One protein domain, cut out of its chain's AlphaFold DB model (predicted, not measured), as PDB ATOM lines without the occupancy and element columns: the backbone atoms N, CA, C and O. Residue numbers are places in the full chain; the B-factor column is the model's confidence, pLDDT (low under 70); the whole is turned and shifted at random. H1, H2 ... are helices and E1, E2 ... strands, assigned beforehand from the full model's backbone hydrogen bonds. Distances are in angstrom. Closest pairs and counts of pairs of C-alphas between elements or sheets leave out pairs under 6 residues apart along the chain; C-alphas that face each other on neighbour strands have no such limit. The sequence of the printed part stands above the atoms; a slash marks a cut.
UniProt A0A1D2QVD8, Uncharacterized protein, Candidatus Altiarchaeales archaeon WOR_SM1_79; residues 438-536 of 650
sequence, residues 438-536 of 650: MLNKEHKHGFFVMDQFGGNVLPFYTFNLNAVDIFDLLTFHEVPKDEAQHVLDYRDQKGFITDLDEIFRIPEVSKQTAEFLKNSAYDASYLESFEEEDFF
ATOM      1  N   MET A 438      32.910  22.467   9.656       96.38
ATOM      2  CA  MET A 438      32.938  21.829  10.964       96.38
ATOM      3  C   MET A 438      34.155  22.336  11.734       96.38
ATOM      4  O   MET A 438      35.207  22.580  11.136       96.38
ATOM      5  N   LEU A 439      34.027  22.451  13.052       95.69
ATOM      6  CA  LEU A 439      35.099  22.835  13.963       95.69
ATOM      7  C   LEU A 439      35.245  21.794  15.072       95.69
ATOM      8  O   LEU A 439      34.336  21.564  15.872       95.69
ATOM      9  N   ASN A 440      36.431  21.206  15.156       96.00
ATOM     10  CA  ASN A 440      36.835  20.324  16.233       96.00
ATOM     11  C   ASN A 440      37.782  21.062  17.184       96.00
ATOM     12  O   ASN A 440      38.974  21.189  16.915       96.00
ATOM     13  N   LYS A 441      37.237  21.541  18.309       94.19
ATOM     14  CA  LYS A 441      37.980  22.286  19.343       94.19
ATOM     15  C   LYS A 441      38.900  21.393  20.193       94.19
ATOM     16  O   LYS A 441      39.675  21.910  20.991       94.19
ATOM     17  N   GLU A 442      38.800  20.071  20.060       93.12
ATOM     18  CA  GLU A 442      39.563  19.105  20.863       93.12
ATOM     19  C   GLU A 442      40.690  18.425  20.075       93.12
ATOM     20  O   GLU A 442      41.569  17.783  20.659       93.12
ATOM     21  N   HIS A 443      40.704  18.587  18.750       94.00
ATOM     22  CA  HIS A 443      41.719  18.003  17.887       94.00
ATOM     23  C   HIS A 443      42.835  18.997  17.595       94.00
ATOM     24  O   HIS A 443      42.642  19.993  16.907       94.00
ATOM     25  N   LYS A 444      44.032  18.694  18.092       92.38
ATOM     26  CA  LYS A 444      45.240  19.445  17.755       92.38
ATOM     27  C   LYS A 444      45.729  19.051  16.371       92.38
ATOM     28  O   LYS A 444      45.908  17.861  16.136       92.38
ATOM     29  N   HIS A 445      46.023  20.030  15.524       92.00
ATOM     30  CA  HIS A 445      46.399  19.803  14.127       92.00
ATOM     31  C   HIS A 445      47.684  20.543  13.757       92.00
ATOM     32  O   HIS A 445      47.906  21.668  14.201       92.00
ATOM     33  N   GLY A 446      48.555  19.929  12.961       89.56
ATOM     34  CA  GLY A 446      49.771  20.591  12.480       89.56
ATOM     35  C   GLY A 446      49.449  21.648  11.427       89.56
ATOM     36  O   GLY A 446      48.806  21.331  10.432       89.56
ATOM     37  N   PHE A 447      49.921  22.883  11.617       86.81
ATOM     38  CA  PHE A 447      49.618  23.981  10.690       86.81
ATOM     39  C   PHE A 447      50.265  23.767   9.311       86.81
ATOM     40  O   PHE A 447      49.620  23.904   8.272       86.81
ATOM     41  N   PHE A 448      51.534  23.342   9.298       88.19
ATOM     42  CA  PHE A 448      52.210  22.880   8.091       88.19
ATOM     43  C   PHE A 448      52.212  21.355   8.032       88.19
ATOM     44  O   PHE A 448      52.386  20.665   9.035       88.19
ATOM     45  N   VAL A 449      52.206  20.790   6.825       88.62
ATOM     46  CA  VAL A 449      52.426  19.342   6.656       88.62
ATOM     47  C   VAL A 449      53.771  18.870   7.249       88.62
ATOM     48  O   VAL A 449      53.951  17.713   7.637       88.62
ATOM     49  N   MET A 450      54.739  19.782   7.337       89.69
ATOM     50  CA  MET A 450      56.070  19.519   7.879       89.69
ATOM     51  C   MET A 450      56.068  19.444   9.415       89.69
ATOM     52  O   MET A 450      57.025  18.925   9.990       89.69
ATOM     53  N   ASP A 451      54.984  19.870  10.074       89.06
ATOM     54  CA  ASP A 451      54.815  19.890  11.532       89.06
ATOM     55  C   ASP A 451      54.352  18.567  12.142       89.06
ATOM     56  O   ASP A 451      53.976  18.509  13.311       89.06
ATOM     57  N   GLN A 452      54.504  17.462  11.415       89.06
ATOM     58  CA  GLN A 452      54.182  16.098  11.853       89.06
ATOM     59  C   GLN A 452      54.823  15.626  13.179       89.06
ATOM     60  O   GLN A 452      54.548  14.512  13.634       89.06
ATOM     61  N   PHE A 453      55.721  16.421  13.770       91.62
ATOM     62  CA  PHE A 453      56.369  16.172  15.061       91.62
ATOM     63  C   PHE A 453      56.044  17.231  16.133       91.62
ATOM     64  O   PHE A 453      56.644  17.195  17.205       91.62
ATOM     65  N   GLY A 454      55.101  18.146  15.883       84.56
ATOM     66  CA  GLY A 454      54.565  19.078  16.882       84.56
ATOM     67  C   GLY A 454      55.303  20.415  17.016       84.56
ATOM     68  O   GLY A 454      55.435  20.924  18.131       84.56
ATOM     69  N   GLY A 455      55.817  20.975  15.915       83.50
ATOM     70  CA  GLY A 455      56.440  22.305  15.901       83.50
ATOM     71  C   GLY A 455      55.400  23.413  16.050       83.50
ATOM     72  O   GLY A 455      55.319  24.067  17.096       83.50
ATOM     73  N   ASN A 456      54.569  23.554  15.028       87.19
ATOM     74  CA  ASN A 456      53.459  24.491  14.959       87.19
ATOM     75  C   ASN A 456      52.139  23.728  14.934       87.19
ATOM     76  O   ASN A 456      51.826  23.029  13.972       87.19
ATOM     77  N   VAL A 457      51.396  23.813  16.031       88.31
ATOM     78  CA  VAL A 457      50.193  23.012  16.242       88.31
ATOM     79  C   VAL A 457      49.057  23.950  16.591       88.31
ATOM     80  O   VAL A 457      49.124  24.641  17.610       88.31
ATOM     81  N   LEU A 458      48.026  23.941  15.758       89.69
ATOM     82  CA  LEU A 458      46.752  24.574  16.031       89.69
ATOM     83  C   LEU A 458      46.031  23.791  17.134       89.69
ATOM     84  O   LEU A 458      46.076  22.556  17.150       89.69
ATOM     85  N   PRO A 459      45.354  24.472  18.072       91.31
ATOM     86  CA  PRO A 459      44.595  23.805  19.123       91.31
ATOM     87  C   PRO A 459      43.241  23.263  18.638       91.31
ATOM     88  O   PRO A 459      42.478  22.758  19.455       91.31
ATOM     89  N   PHE A 460      42.949  23.366  17.342       92.88
ATOM     90  CA  PHE A 460      41.702  22.954  16.715       92.88
ATOM     91  C   PHE A 460      41.960  22.386  15.313       92.88
ATOM     92  O   PHE A 460      43.042  22.555  14.743       92.88
ATOM     93  N   TYR A 461      40.926  21.773  14.741       94.25
ATOM     94  CA  TYR A 461      40.890  21.330  13.352       94.25
ATOM     95  C   TYR A 461      39.571  21.726  12.696       94.25
ATOM     96  O   TYR A 461      38.513  21.612  13.321       94.25
ATOM     97  N   THR A 462      39.617  22.175  11.445       94.69
ATOM     98  CA  THR A 462      38.422  22.536  10.677       94.69
ATOM     99  C   THR A 462      38.388  21.817   9.342       94.69
ATOM    100  O   THR A 462      39.416  21.507   8.740       94.69
ATOM    101  N   PHE A 463      37.178  21.540   8.863       95.31
ATOM    102  CA  PHE A 463      36.980  20.904   7.568       95.31
ATOM    103  C   PHE A 463      35.573  21.138   7.021       95.31
ATOM    104  O   PHE A 463      34.616  21.283   7.777       95.31
ATOM    105  N   ASN A 464      35.424  21.108   5.697       94.81
ATOM    106  CA  ASN A 464      34.129  21.206   5.026       94.81
ATOM    107  C   ASN A 464      33.523  19.807   4.820       94.81
ATOM    108  O   ASN A 464      34.040  19.022   4.024       94.81
ATOM    109  N   LEU A 465      32.400  19.501   5.479       95.62
ATOM    110  CA  LEU A 465      31.690  18.209   5.455       95.62
ATOM    111  C   LEU A 465      31.389  17.698   4.033       95.62
ATOM    112  O   LEU A 465      31.404  16.497   3.746       95.62
ATOM    113  N   ASN A 466      31.156  18.615   3.104       95.19
ATOM    114  CA  ASN A 466      30.889  18.278   1.714       95.19
ATOM    115  C   ASN A 466      32.164  17.948   0.919       95.19
ATOM    116  O   ASN A 466      32.090  17.299  -0.122       95.19
ATOM    117  N   ALA A 467      33.336  18.320   1.432       94.06
ATOM    118  CA  ALA A 467      34.643  18.113   0.822       94.06
ATOM    119  C   ALA A 467      35.562  17.165   1.618       94.06
ATOM    120  O   ALA A 467      36.723  17.014   1.250       94.06
ATOM    121  N   VAL A 468      35.087  16.507   2.681       93.69
ATOM    122  CA  VAL A 468      35.926  15.637   3.527       93.69
ATOM    123  C   VAL A 468      36.080  14.199   3.041       93.69
ATOM    124  O   VAL A 468      35.319  13.703   2.203       93.69
ATOM    125  N   ASP A 469      37.050  13.502   3.625       92.44
ATOM    126  CA  ASP A 469      37.084  12.049   3.692       92.44
ATOM    127  C   ASP A 469      36.893  11.546   5.129       92.44
ATOM    128  O   ASP A 469      36.602  12.296   6.057       92.44
ATOM    129  N   ILE A 470      37.013  10.232   5.296       94.44
ATOM    130  CA  ILE A 470      36.734   9.568   6.565       94.44
ATOM    131  C   ILE A 470      37.667  10.021   7.687       94.44
ATOM    132  O   ILE A 470      37.242  10.050   8.836       94.44
ATOM    133  N   PHE A 471      38.921  10.375   7.394       95.12
ATOM    134  CA  PHE A 471      39.868  10.731   8.447       95.12
ATOM    135  C   PHE A 471      39.536  12.077   9.082       95.12
ATOM    136  O   PHE A 471      39.786  12.232  10.271       95.12
ATOM    137  N   ASP A 472      38.914  12.990   8.335       95.69
ATOM    138  CA  ASP A 472      38.450  14.269   8.876       95.69
ATOM    139  C   ASP A 472      37.337  14.043   9.911       95.69
ATOM    140  O   ASP A 472      37.427  14.513  11.041       95.69
ATOM    141  N   LEU A 473      36.330  13.227   9.571       96.56
ATOM    142  CA  LEU A 473      35.243  12.874  10.495       96.56
ATOM    143  C   LEU A 473      35.749  12.108  11.722       96.56
ATOM    144  O   LEU A 473      35.279  12.342  12.829       96.56
ATOM    145  N   LEU A 474      36.741  11.232  11.540       96.31
ATOM    146  CA  LEU A 474      37.355  10.468  12.629       96.31
ATOM    147  C   LEU A 474      38.248  11.308  13.557       96.31
ATOM    148  O   LEU A 474      38.771  10.763  14.532       96.31
ATOM    149  N   THR A 475      38.439  12.603  13.286       96.38
ATOM    150  CA  THR A 475      39.023  13.512  14.287       96.38
ATOM    151  C   THR A 475      38.094  13.715  15.480       96.38
ATOM    152  O   THR A 475      38.574  13.999  16.576       96.38
ATOM    153  N   PHE A 476      36.786  13.528  15.292       96.44
ATOM    154  CA  PHE A 476      35.804  13.486  16.365       96.44
ATOM    155  C   PHE A 476      35.749  12.079  16.968       96.44
ATOM    156  O   PHE A 476      35.276  11.133  16.335       96.44
ATOM    157  N   HIS A 477      36.237  11.921  18.198       92.31
ATOM    158  CA  HIS A 477      36.309  10.615  18.862       92.31
ATOM    159  C   HIS A 477      34.926  10.039  19.208       92.31
ATOM    160  O   HIS A 477      34.781   8.825  19.363       92.31
ATOM    161  N   GLU A 478      33.920  10.905  19.289       93.81
ATOM    162  CA  GLU A 478      32.511  10.617  19.540       93.81
ATOM    163  C   GLU A 478      31.783  10.065  18.314       93.81
ATOM    164  O   GLU A 478      30.664   9.573  18.456       93.81
ATOM    165  N   VAL A 479      32.380  10.144  17.120       96.44
ATOM    166  CA  VAL A 479      31.770   9.672  15.873       96.44
ATOM    167  C   VAL A 479      32.286   8.261  15.564       96.44
ATOM    168  O   VAL A 479      33.457   8.097  15.199       96.44
ATOM    169  N   PRO A 480      31.443   7.215  15.676       96.44
ATOM    170  CA  PRO A 480      31.838   5.862  15.312       96.44
ATOM    171  C   PRO A 480      32.238   5.769  13.836       96.44
ATOM    172  O   PRO A 480      31.712   6.470  12.972       96.44
ATOM    173  N   LYS A 481      33.190   4.884  13.526       95.50
ATOM    174  CA  LYS A 481      33.759   4.778  12.174       95.50
ATOM    175  C   LYS A 481      32.738   4.361  11.114       95.50
ATOM    176  O   LYS A 481      32.821   4.815   9.977       95.50
ATOM    177  N   ASP A 482      31.845   3.451  11.465       97.25
ATOM    178  CA  ASP A 482      30.721   3.023  10.640       97.25
ATOM    179  C   ASP A 482      29.750   4.178  10.385       97.25
ATOM    180  O   ASP A 482      29.453   4.459   9.227       97.25
ATOM    181  N   GLU A 483      29.366   4.931  11.417       98.06
ATOM    182  CA  GLU A 483      28.512   6.117  11.255       98.06
ATOM    183  C   GLU A 483      29.174   7.206  10.392       98.06
ATOM    184  O   GLU A 483      28.537   7.754   9.493       98.06
ATOM    185  N   ALA A 484      30.476   7.467  10.575       97.31
ATOM    186  CA  ALA A 484      31.232   8.371   9.704       97.31
ATOM    187  C   ALA A 484      31.197   7.914   8.235       97.31
ATOM    188  O   ALA A 484      31.034   8.735   7.333       97.31
ATOM    189  N   GLN A 485      31.324   6.608   7.981       97.25
ATOM    190  CA  GLN A 485      31.213   6.060   6.630       97.25
ATOM    191  C   GLN A 485      29.793   6.224   6.074       97.25
ATOM    192  O   GLN A 485      29.655   6.610   4.917       97.25
ATOM    193  N   HIS A 486      28.750   6.019   6.884       97.81
ATOM    194  CA  HIS A 486      27.361   6.230   6.471       97.81
ATOM    195  C   HIS A 486      27.074   7.687   6.085       97.81
ATOM    196  O   HIS A 486      26.386   7.924   5.091       97.81
ATOM    197  N   VAL A 487      27.657   8.665   6.787       97.44
ATOM    198  CA  VAL A 487      27.585  10.085   6.395       97.44
ATOM    199  C   VAL A 487      28.203  10.314   5.011       97.44
ATOM    200  O   VAL A 487      27.596  10.975   4.163       97.44
ATOM    201  N   LEU A 488      29.387   9.749   4.751       96.19
ATOM    202  CA  LEU A 488      30.057   9.880   3.452       96.19
ATOM    203  C   LEU A 488      29.302   9.168   2.332       96.19
ATOM    204  O   LEU A 488      29.164   9.730   1.249       96.19
ATOM    205  N   ASP A 489      28.798   7.964   2.588       95.88
ATOM    206  CA  ASP A 489      28.042   7.183   1.611       95.88
ATOM    207  C   ASP A 489      26.737   7.896   1.248       95.88
ATOM    208  O   ASP A 489      26.406   8.010   0.068       95.88
ATOM    209  N   TYR A 490      26.028   8.442   2.241       96.06
ATOM    210  CA  TYR A 490      24.828   9.245   2.020       96.06
ATOM    211  C   TYR A 490      25.131  10.490   1.175       96.06
ATOM    212  O   TYR A 490      24.445  10.750   0.180       96.06
ATOM    213  N   ARG A 491      26.192  11.235   1.520       95.00
ATOM    214  CA  ARG A 491      26.651  12.399   0.747       95.00
ATOM    215  C   ARG A 491      26.976  12.012  -0.693       95.00
ATOM    216  O   ARG A 491      26.501  12.670  -1.613       95.00
ATOM    217  N   ASP A 492      27.765  10.962  -0.899       92.00
ATOM    218  CA  ASP A 492      28.221  10.541  -2.226       92.00
ATOM    219  C   ASP A 492      27.051  10.001  -3.080       92.00
ATOM    220  O   ASP A 492      27.022  10.230  -4.290       92.00
ATOM    221  N   GLN A 493      26.048   9.350  -2.471       92.50
ATOM    222  CA  GLN A 493      24.830   8.887  -3.156       92.50
ATOM    223  C   GLN A 493      23.891  10.034  -3.544       92.50
ATOM    224  O   GLN A 493      23.335  10.034  -4.646       92.50
ATOM    225  N   LYS A 494      23.691  11.009  -2.652       91.62
ATOM    226  CA  LYS A 494      22.808  12.159  -2.901       91.62
ATOM    227  C   LYS A 494      23.482  13.260  -3.729       91.62
ATOM    228  O   LYS A 494      22.804  14.068  -4.363       91.62
ATOM    229  N   GLY A 495      24.811  13.286  -3.727       90.06
ATOM    230  CA  GLY A 495      25.676  14.278  -4.360       90.06
ATOM    231  C   GLY A 495      26.280  15.275  -3.365       90.06
ATOM    232  O   GLY A 495      27.431  15.670  -3.540       90.06
ATOM    233  N   PHE A 496      25.522  15.697  -2.348       93.50
ATOM    234  CA  PHE A 496      25.976  16.550  -1.244       93.50
ATOM    235  C   PHE A 496      24.940  16.600  -0.114       93.50
ATOM    236  O   PHE A 496      23.771  16.265  -0.315       93.50
ATOM    237  N   ILE A 497      25.381  17.069   1.052       95.25
ATOM    238  CA  ILE A 497      24.549  17.436   2.201       95.25
ATOM    239  C   ILE A 497      24.177  18.922   2.070       95.25
ATOM    240  O   ILE A 497      25.033  19.738   1.724       95.25
ATOM    241  N   THR A 498      22.915  19.293   2.284       93.50
ATOM    242  CA  THR A 498      22.443  20.686   2.147       93.50
ATOM    243  C   THR A 498      22.654  21.514   3.403       93.50
ATOM    244  O   THR A 498      22.920  22.706   3.308       93.50
ATOM    245  N   ASP A 499      22.522  20.888   4.565       94.50
ATOM    246  CA  ASP A 499      22.617  21.511   5.880       94.50
ATOM    247  C   ASP A 499      22.869  20.434   6.950       94.50
ATOM    248  O   ASP A 499      22.761  19.235   6.687       94.50
ATOM    249  N   LEU A 500      23.207  20.850   8.172       95.19
ATOM    250  CA  LEU A 500      23.478  19.915   9.270       95.19
ATOM    251  C   LEU A 500      22.219  19.195   9.789       95.19
ATOM    252  O   LEU A 500      22.345  18.123  10.381       95.19
ATOM    253  N   ASP A 501      21.012  19.723   9.551       96.12
ATOM    254  CA  ASP A 501      19.766  19.045   9.946       96.12
ATOM    255  C   ASP A 501      19.515  17.790   9.107       96.12
ATOM    256  O   ASP A 501      18.845  16.850   9.545       96.12
ATOM    257  N   GLU A 502      20.077  17.738   7.905       95.94
ATOM    258  CA  GLU A 502      20.000  16.575   7.043       95.94
ATOM    259  C   GLU A 502      20.678  15.329   7.635       95.94
ATOM    260  O   GLU A 502      20.230  14.217   7.356       95.94
ATOM    261  N   ILE A 503      21.680  15.486   8.507       95.19
ATOM    262  CA  ILE A 503      22.372  14.358   9.157       95.19
ATOM    263  C   ILE A 503      21.383  13.499   9.965       95.19
ATOM    264  O   ILE A 503      21.478  12.275   9.958       95.19
ATOM    265  N   PHE A 504      20.357  14.112  10.569       96.69
ATOM    266  CA  PHE A 504      19.299  13.404  11.307       96.69
ATOM    267  C   PHE A 504      18.417  12.506  10.429       96.69
ATOM    268  O   PHE A 504      17.620  11.724  10.952       96.69
ATOM    269  N   ARG A 505      18.497  12.648   9.103       95.38
ATOM    270  CA  ARG A 505      17.717  11.861   8.140       95.38
ATOM    271  C   ARG A 505      18.463  10.621   7.656       95.38
ATOM    272  O   ARG A 505      17.862   9.843   6.920       95.38
ATOM    273  N   ILE A 506      19.727  10.443   8.044       96.56
ATOM    274  CA  ILE A 506      20.541   9.284   7.679       96.56
ATOM    275  C   ILE A 506      20.179   8.136   8.638       96.56
ATOM    276  O   ILE A 506      20.494   8.237   9.822       96.56
ATOM    277  N   PRO A 507      19.486   7.072   8.183       94.06
ATOM    278  CA  PRO A 507      18.926   6.050   9.075       94.06
ATOM    279  C   PRO A 507      19.965   5.326   9.935       94.06
ATOM    280  O   PRO A 507      19.663   4.917  11.056       94.06
ATOM    281  N   GLU A 508      21.171   5.155   9.401       97.31
ATOM    282  CA  GLU A 508      22.286   4.459  10.039       97.31
ATOM    283  C   GLU A 508      23.117   5.356  10.970       97.31
ATOM    284  O   GLU A 508      24.028   4.859  11.627       97.31
ATOM    285  N   VAL A 509      22.814   6.657  11.049       97.25
ATOM    286  CA  VAL A 509      23.473   7.593  11.968       97.25
ATOM    287  C   VAL A 509      22.600   7.779  13.203       97.25
ATOM    288  O   VAL A 509      21.410   8.097  13.127       97.25
ATOM    289  N   SER A 510      23.191   7.573  14.374       97.81
ATOM    290  CA  SER A 510      22.503   7.711  15.647       97.81
ATOM    291  C   SER A 510      22.122   9.171  15.910       97.81
ATOM    292  O   SER A 510      22.801  10.114  15.498       97.81
ATOM    293  N   LYS A 511      21.039   9.388  16.671       96.94
ATOM    294  CA  LYS A 511      20.649  10.746  17.094       96.94
ATOM    295  C   LYS A 511      21.761  11.450  17.871       96.94
ATOM    296  O   LYS A 511      21.939  12.647  17.701       96.94
ATOM    297  N   GLN A 512      22.505  10.703  18.686       97.44
ATOM    298  CA  GLN A 512      23.618  11.234  19.468       97.44
ATOM    299  C   GLN A 512      24.729  11.769  18.557       97.44
ATOM    300  O   GLN A 512      25.191  12.890  18.752       97.44
ATOM    301  N   THR A 513      25.128  11.002  17.543       97.50
ATOM    302  CA  THR A 513      26.143  11.422  16.570       97.50
ATOM    303  C   THR A 513      25.658  12.593  15.719       97.50
ATOM    304  O   THR A 513      26.416  13.535  15.496       97.50
ATOM    305  N   ALA A 514      24.389  12.595  15.301       97.12
ATOM    306  CA  ALA A 514      23.802  13.717  14.568       97.12
ATOM    307  C   ALA A 514      23.769  15.015  15.401       97.12
ATOM    308  O   ALA A 514      24.151  16.074  14.903       97.12
ATOM    309  N   GLU A 515      23.366  14.943  16.676       97.56
ATOM    310  CA  GLU A 515      23.397  16.080  17.610       97.56
ATOM    311  C   GLU A 515      24.819  16.579  17.849       97.56
ATOM    312  O   GLU A 515      25.056  17.787  17.820       97.56
ATOM    313  N   PHE A 516      25.767  15.662  18.042       97.06
ATOM    314  CA  PHE A 516      27.174  16.002  18.206       97.06
ATOM    315  C   PHE A 516      27.705  16.769  16.988       97.06
ATOM    316  O   PHE A 516      28.165  17.896  17.141       97.06
ATOM    317  N   LEU A 517      27.553  16.217  15.778       96.31
ATOM    318  CA  LEU A 517      28.009  16.866  14.545       96.31
ATOM    319  C   LEU A 517      27.347  18.235  14.351       96.31
ATOM    320  O   LEU A 517      28.025  19.200  14.008       96.31
ATOM    321  N   LYS A 518      26.046  18.359  14.629       96.44
ATOM    322  CA  LYS A 518      25.350  19.649  14.556       96.44
ATOM    323  C   LYS A 518      25.929  20.685  15.529       96.44
ATOM    324  O   LYS A 518      26.046  21.853  15.169       96.44
ATOM    325  N   ASN A 519      26.312  20.269  16.734       95.81
ATOM    326  CA  ASN A 519      26.930  21.144  17.734       95.81
ATOM    327  C   ASN A 519      28.402  21.470  17.432       95.81
ATOM    328  O   ASN A 519      28.943  22.414  18.004       95.81
ATOM    329  N   SER A 520      29.038  20.725  16.527       96.31
ATOM    330  CA  SER A 520      30.393  20.977  16.021       96.31
ATOM    331  C   SER A 520      30.421  21.868  14.771       96.31
ATOM    332  O   SER A 520      31.421  21.882  14.052       96.31
ATOM    333  N   ALA A 521      29.337  22.594  14.483       95.38
ATOM    334  CA  ALA A 521      29.313  23.595  13.422       95.38
ATOM    335  C   ALA A 521      30.428  24.640  13.613       95.38
ATOM    336  O   ALA A 521      30.793  24.983  14.741       95.38
ATOM    337  N   TYR A 522      30.966  25.144  12.503       92.00
ATOM    338  CA  TYR A 522      32.008  26.166  12.512       92.00
ATOM    339  C   TYR A 522      31.584  27.439  13.260       92.00
ATOM    340  O   TYR A 522      30.456  27.914  13.138       92.00
ATOM    341  N   ASP A 523      32.526  27.996  14.017       89.44
ATOM    342  CA  ASP A 523      32.350  29.154  14.890       89.44
ATOM    343  C   ASP A 523      33.490  30.144  14.617       89.44
ATOM    344  O   ASP A 523      34.596  29.987  15.135       89.44
ATOM    345  N   ALA A 524      33.228  31.145  13.769       84.50
ATOM    346  CA  ALA A 524      34.225  32.141  13.367       84.50
ATOM    347  C   ALA A 524      34.788  32.914  14.572       84.50
ATOM    348  O   ALA A 524      35.991  33.149  14.650       84.50
ATOM    349  N   SER A 525      33.938  33.219  15.559       85.19
ATOM    350  CA  SER A 525      34.330  33.980  16.752       85.19
ATOM    351  C   SER A 525      35.356  33.248  17.621       85.19
ATOM    352  O   SER A 525      36.174  33.873  18.295       85.19
ATOM    353  N   TYR A 526      35.354  31.912  17.581       85.12
ATOM    354  CA  TYR A 526      36.375  31.106  18.242       85.12
ATOM    355  C   TYR A 526      37.746  31.269  17.577       85.12
ATOM    356  O   TYR A 526      38.762  31.308  18.268       85.12
ATOM    357  N   LEU A 527      37.783  31.382  16.249       79.88
ATOM    358  CA  LEU A 527      39.025  31.466  15.479       79.88
ATOM    359  C   LEU A 527      39.630  32.866  15.478       79.88
ATOM    360  O   LEU A 527      40.847  32.980  15.540       79.88
ATOM    361  N   GLU A 528      38.801  33.911  15.524       74.88
ATOM    362  CA  GLU A 528      39.239  35.308  15.692       74.88
ATOM    363  C   GLU A 528      40.074  35.535  16.968       74.88
ATOM    364  O   GLU A 528      40.762  36.545  17.084       74.88
ATOM    365  N   SER A 529      40.041  34.601  17.928       74.38
ATOM    366  CA  SER A 529      40.858  34.660  19.146       74.38
ATOM    367  C   SER A 529      42.313  34.198  18.972       74.38
ATOM    368  O   SER A 529      43.075  34.253  19.939       74.38
ATOM    369  N   PHE A 530      42.702  33.745  17.778       75.50
ATOM    370  CA  PHE A 530      44.050  33.271  17.472       75.50
ATOM    371  C   PHE A 530      44.678  34.100  16.345       75.50
ATOM    372  O   PHE A 530      44.058  34.283  15.298       75.50
ATOM    373  N   GLU A 531      45.917  34.560  16.523       66.88
ATOM    374  CA  GLU A 531      46.656  35.255  15.465       66.88
ATOM    375  C   GLU A 531      47.471  34.241  14.644       66.88
ATOM    376  O   GLU A 531      48.113  33.352  15.200       66.88
ATOM    377  N   GLU A 532      47.484  34.346  13.310       63.28
ATOM    378  CA  GLU A 532      48.266  33.425  12.457       63.28
ATOM    379  C   GLU A 532      49.769  33.440  12.797       63.28
ATOM    380  O   GLU A 532      50.442  32.406  12.733       63.28
ATOM    381  N   GLU A 533      50.293  34.600  13.212       63.00
ATOM    382  CA  GLU A 533      51.689  34.764  13.629       63.00
ATOM    383  C   GLU A 533      52.047  33.910  14.858       63.00
ATOM    384  O   GLU A 533      53.197  33.467  14.976       63.00
ATOM    385  N   ASP A 534      51.073  33.573  15.714       65.94
ATOM    386  CA  ASP A 534      51.277  32.718  16.894       65.94
ATOM    387  C   ASP A 534      51.736  31.303  16.517       65.94
ATOM    388  O   ASP A 534      52.375  30.597  17.312       65.94
ATOM    389  N   PHE A 535      51.436  30.872  15.290       70.50
ATOM    390  CA  PHE A 535      51.686  29.515  14.820       70.50
ATOM    391  C   PHE A 535      52.880  29.412  13.872       70.50
ATOM    392  O   PHE A 535      53.157  28.327  13.373       70.50
ATOM    393  N   PHE A 536      53.650  30.476  13.631       78.69
ATOM    394  CA  PHE A 536      54.819  30.394  12.752       78.69
ATOM    395  C   PHE A 536      56.147  30.365  13.521       78.69
ATOM    396  O   PHE A 536      56.721  31.395  13.871       78.69
TER     397      PHE A 536
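This is residues 438 to 536 of the 650 residues of an uncharacterized protein of Candidatus Altiarchaeales archaeon WOR_SM1_79 (UniProt A0A1D2QVD8). A small strand hairpin, E1 and E2, lies in the middle of an elongated body; H2 and the helical hairpin of H3 and H4 gather at one end, with H1 next to H2. Toward the other end reach the loop of residues 441 to 460 and a tail with the short H5 and H6. The printed part has 99 residues, with two antiparallel strands and then six helices, in the order E1, E2, H1 to H6. It is mostly helix, though under half of the residues are in named elements. It is compact, with a radius of gyration of the C-alphas of 14.6 A, and spans 43 by 27 by 23 A.

E1, residues 438 to 440, begins at C-alpha 438 (32.938, 21.829, 10.964). E2 is residues 461 to 464, 10.7 A long. H1 is residues 470 to 473. H2, residues 481 to 494, is 20.0 A long. H3 is residues 500 to 505, 10.0 A, and H4 residues 511 to 519, 12.2 A. H5 is residues 524 to 527. H6, residues 532 to 535, ends at C-alpha 535 (51.686, 29.515, 14.820).

E1 and E2 form an antiparallel hairpin, with N 438 and O 463 within hydrogen-bond range at 2.8 A. H1 touches H2, the closest C-alphas being those of Leu 473 and Ala 484, 6.1 A. H2 is close to but not clearly touching H3, at 7.3 A between the C-alphas of Val 487 and Ile 503, and about perpendicular to it at 83 degrees. H3 and H4 touch as a helical hairpin, at a shallow tilt of 9 degrees, opposite ways; their closest C-alphas, Phe 504 and Ala 514, are 5.6 A apart. H5 and H6 are apart. Every O i to N i+4 pair is within hydrogen-bond range in H2 and H4; H3 has 0 of 2, but 3 of 3 O i to N i+3 pairs; H1, H5 and H6 are too short for an O i to N i+4 pair.

The two C-alphas farthest apart, Pro 507 and Glu 533, are 43.8 A apart. The printed part has no cut. The link from E1 to E2 is long, with 20 residues; within it residues 445 to 446 pair antiparallel with 457 to 458. The mean pLDDT of the printed part is 91.5, and residues 531 to 534 are under 70.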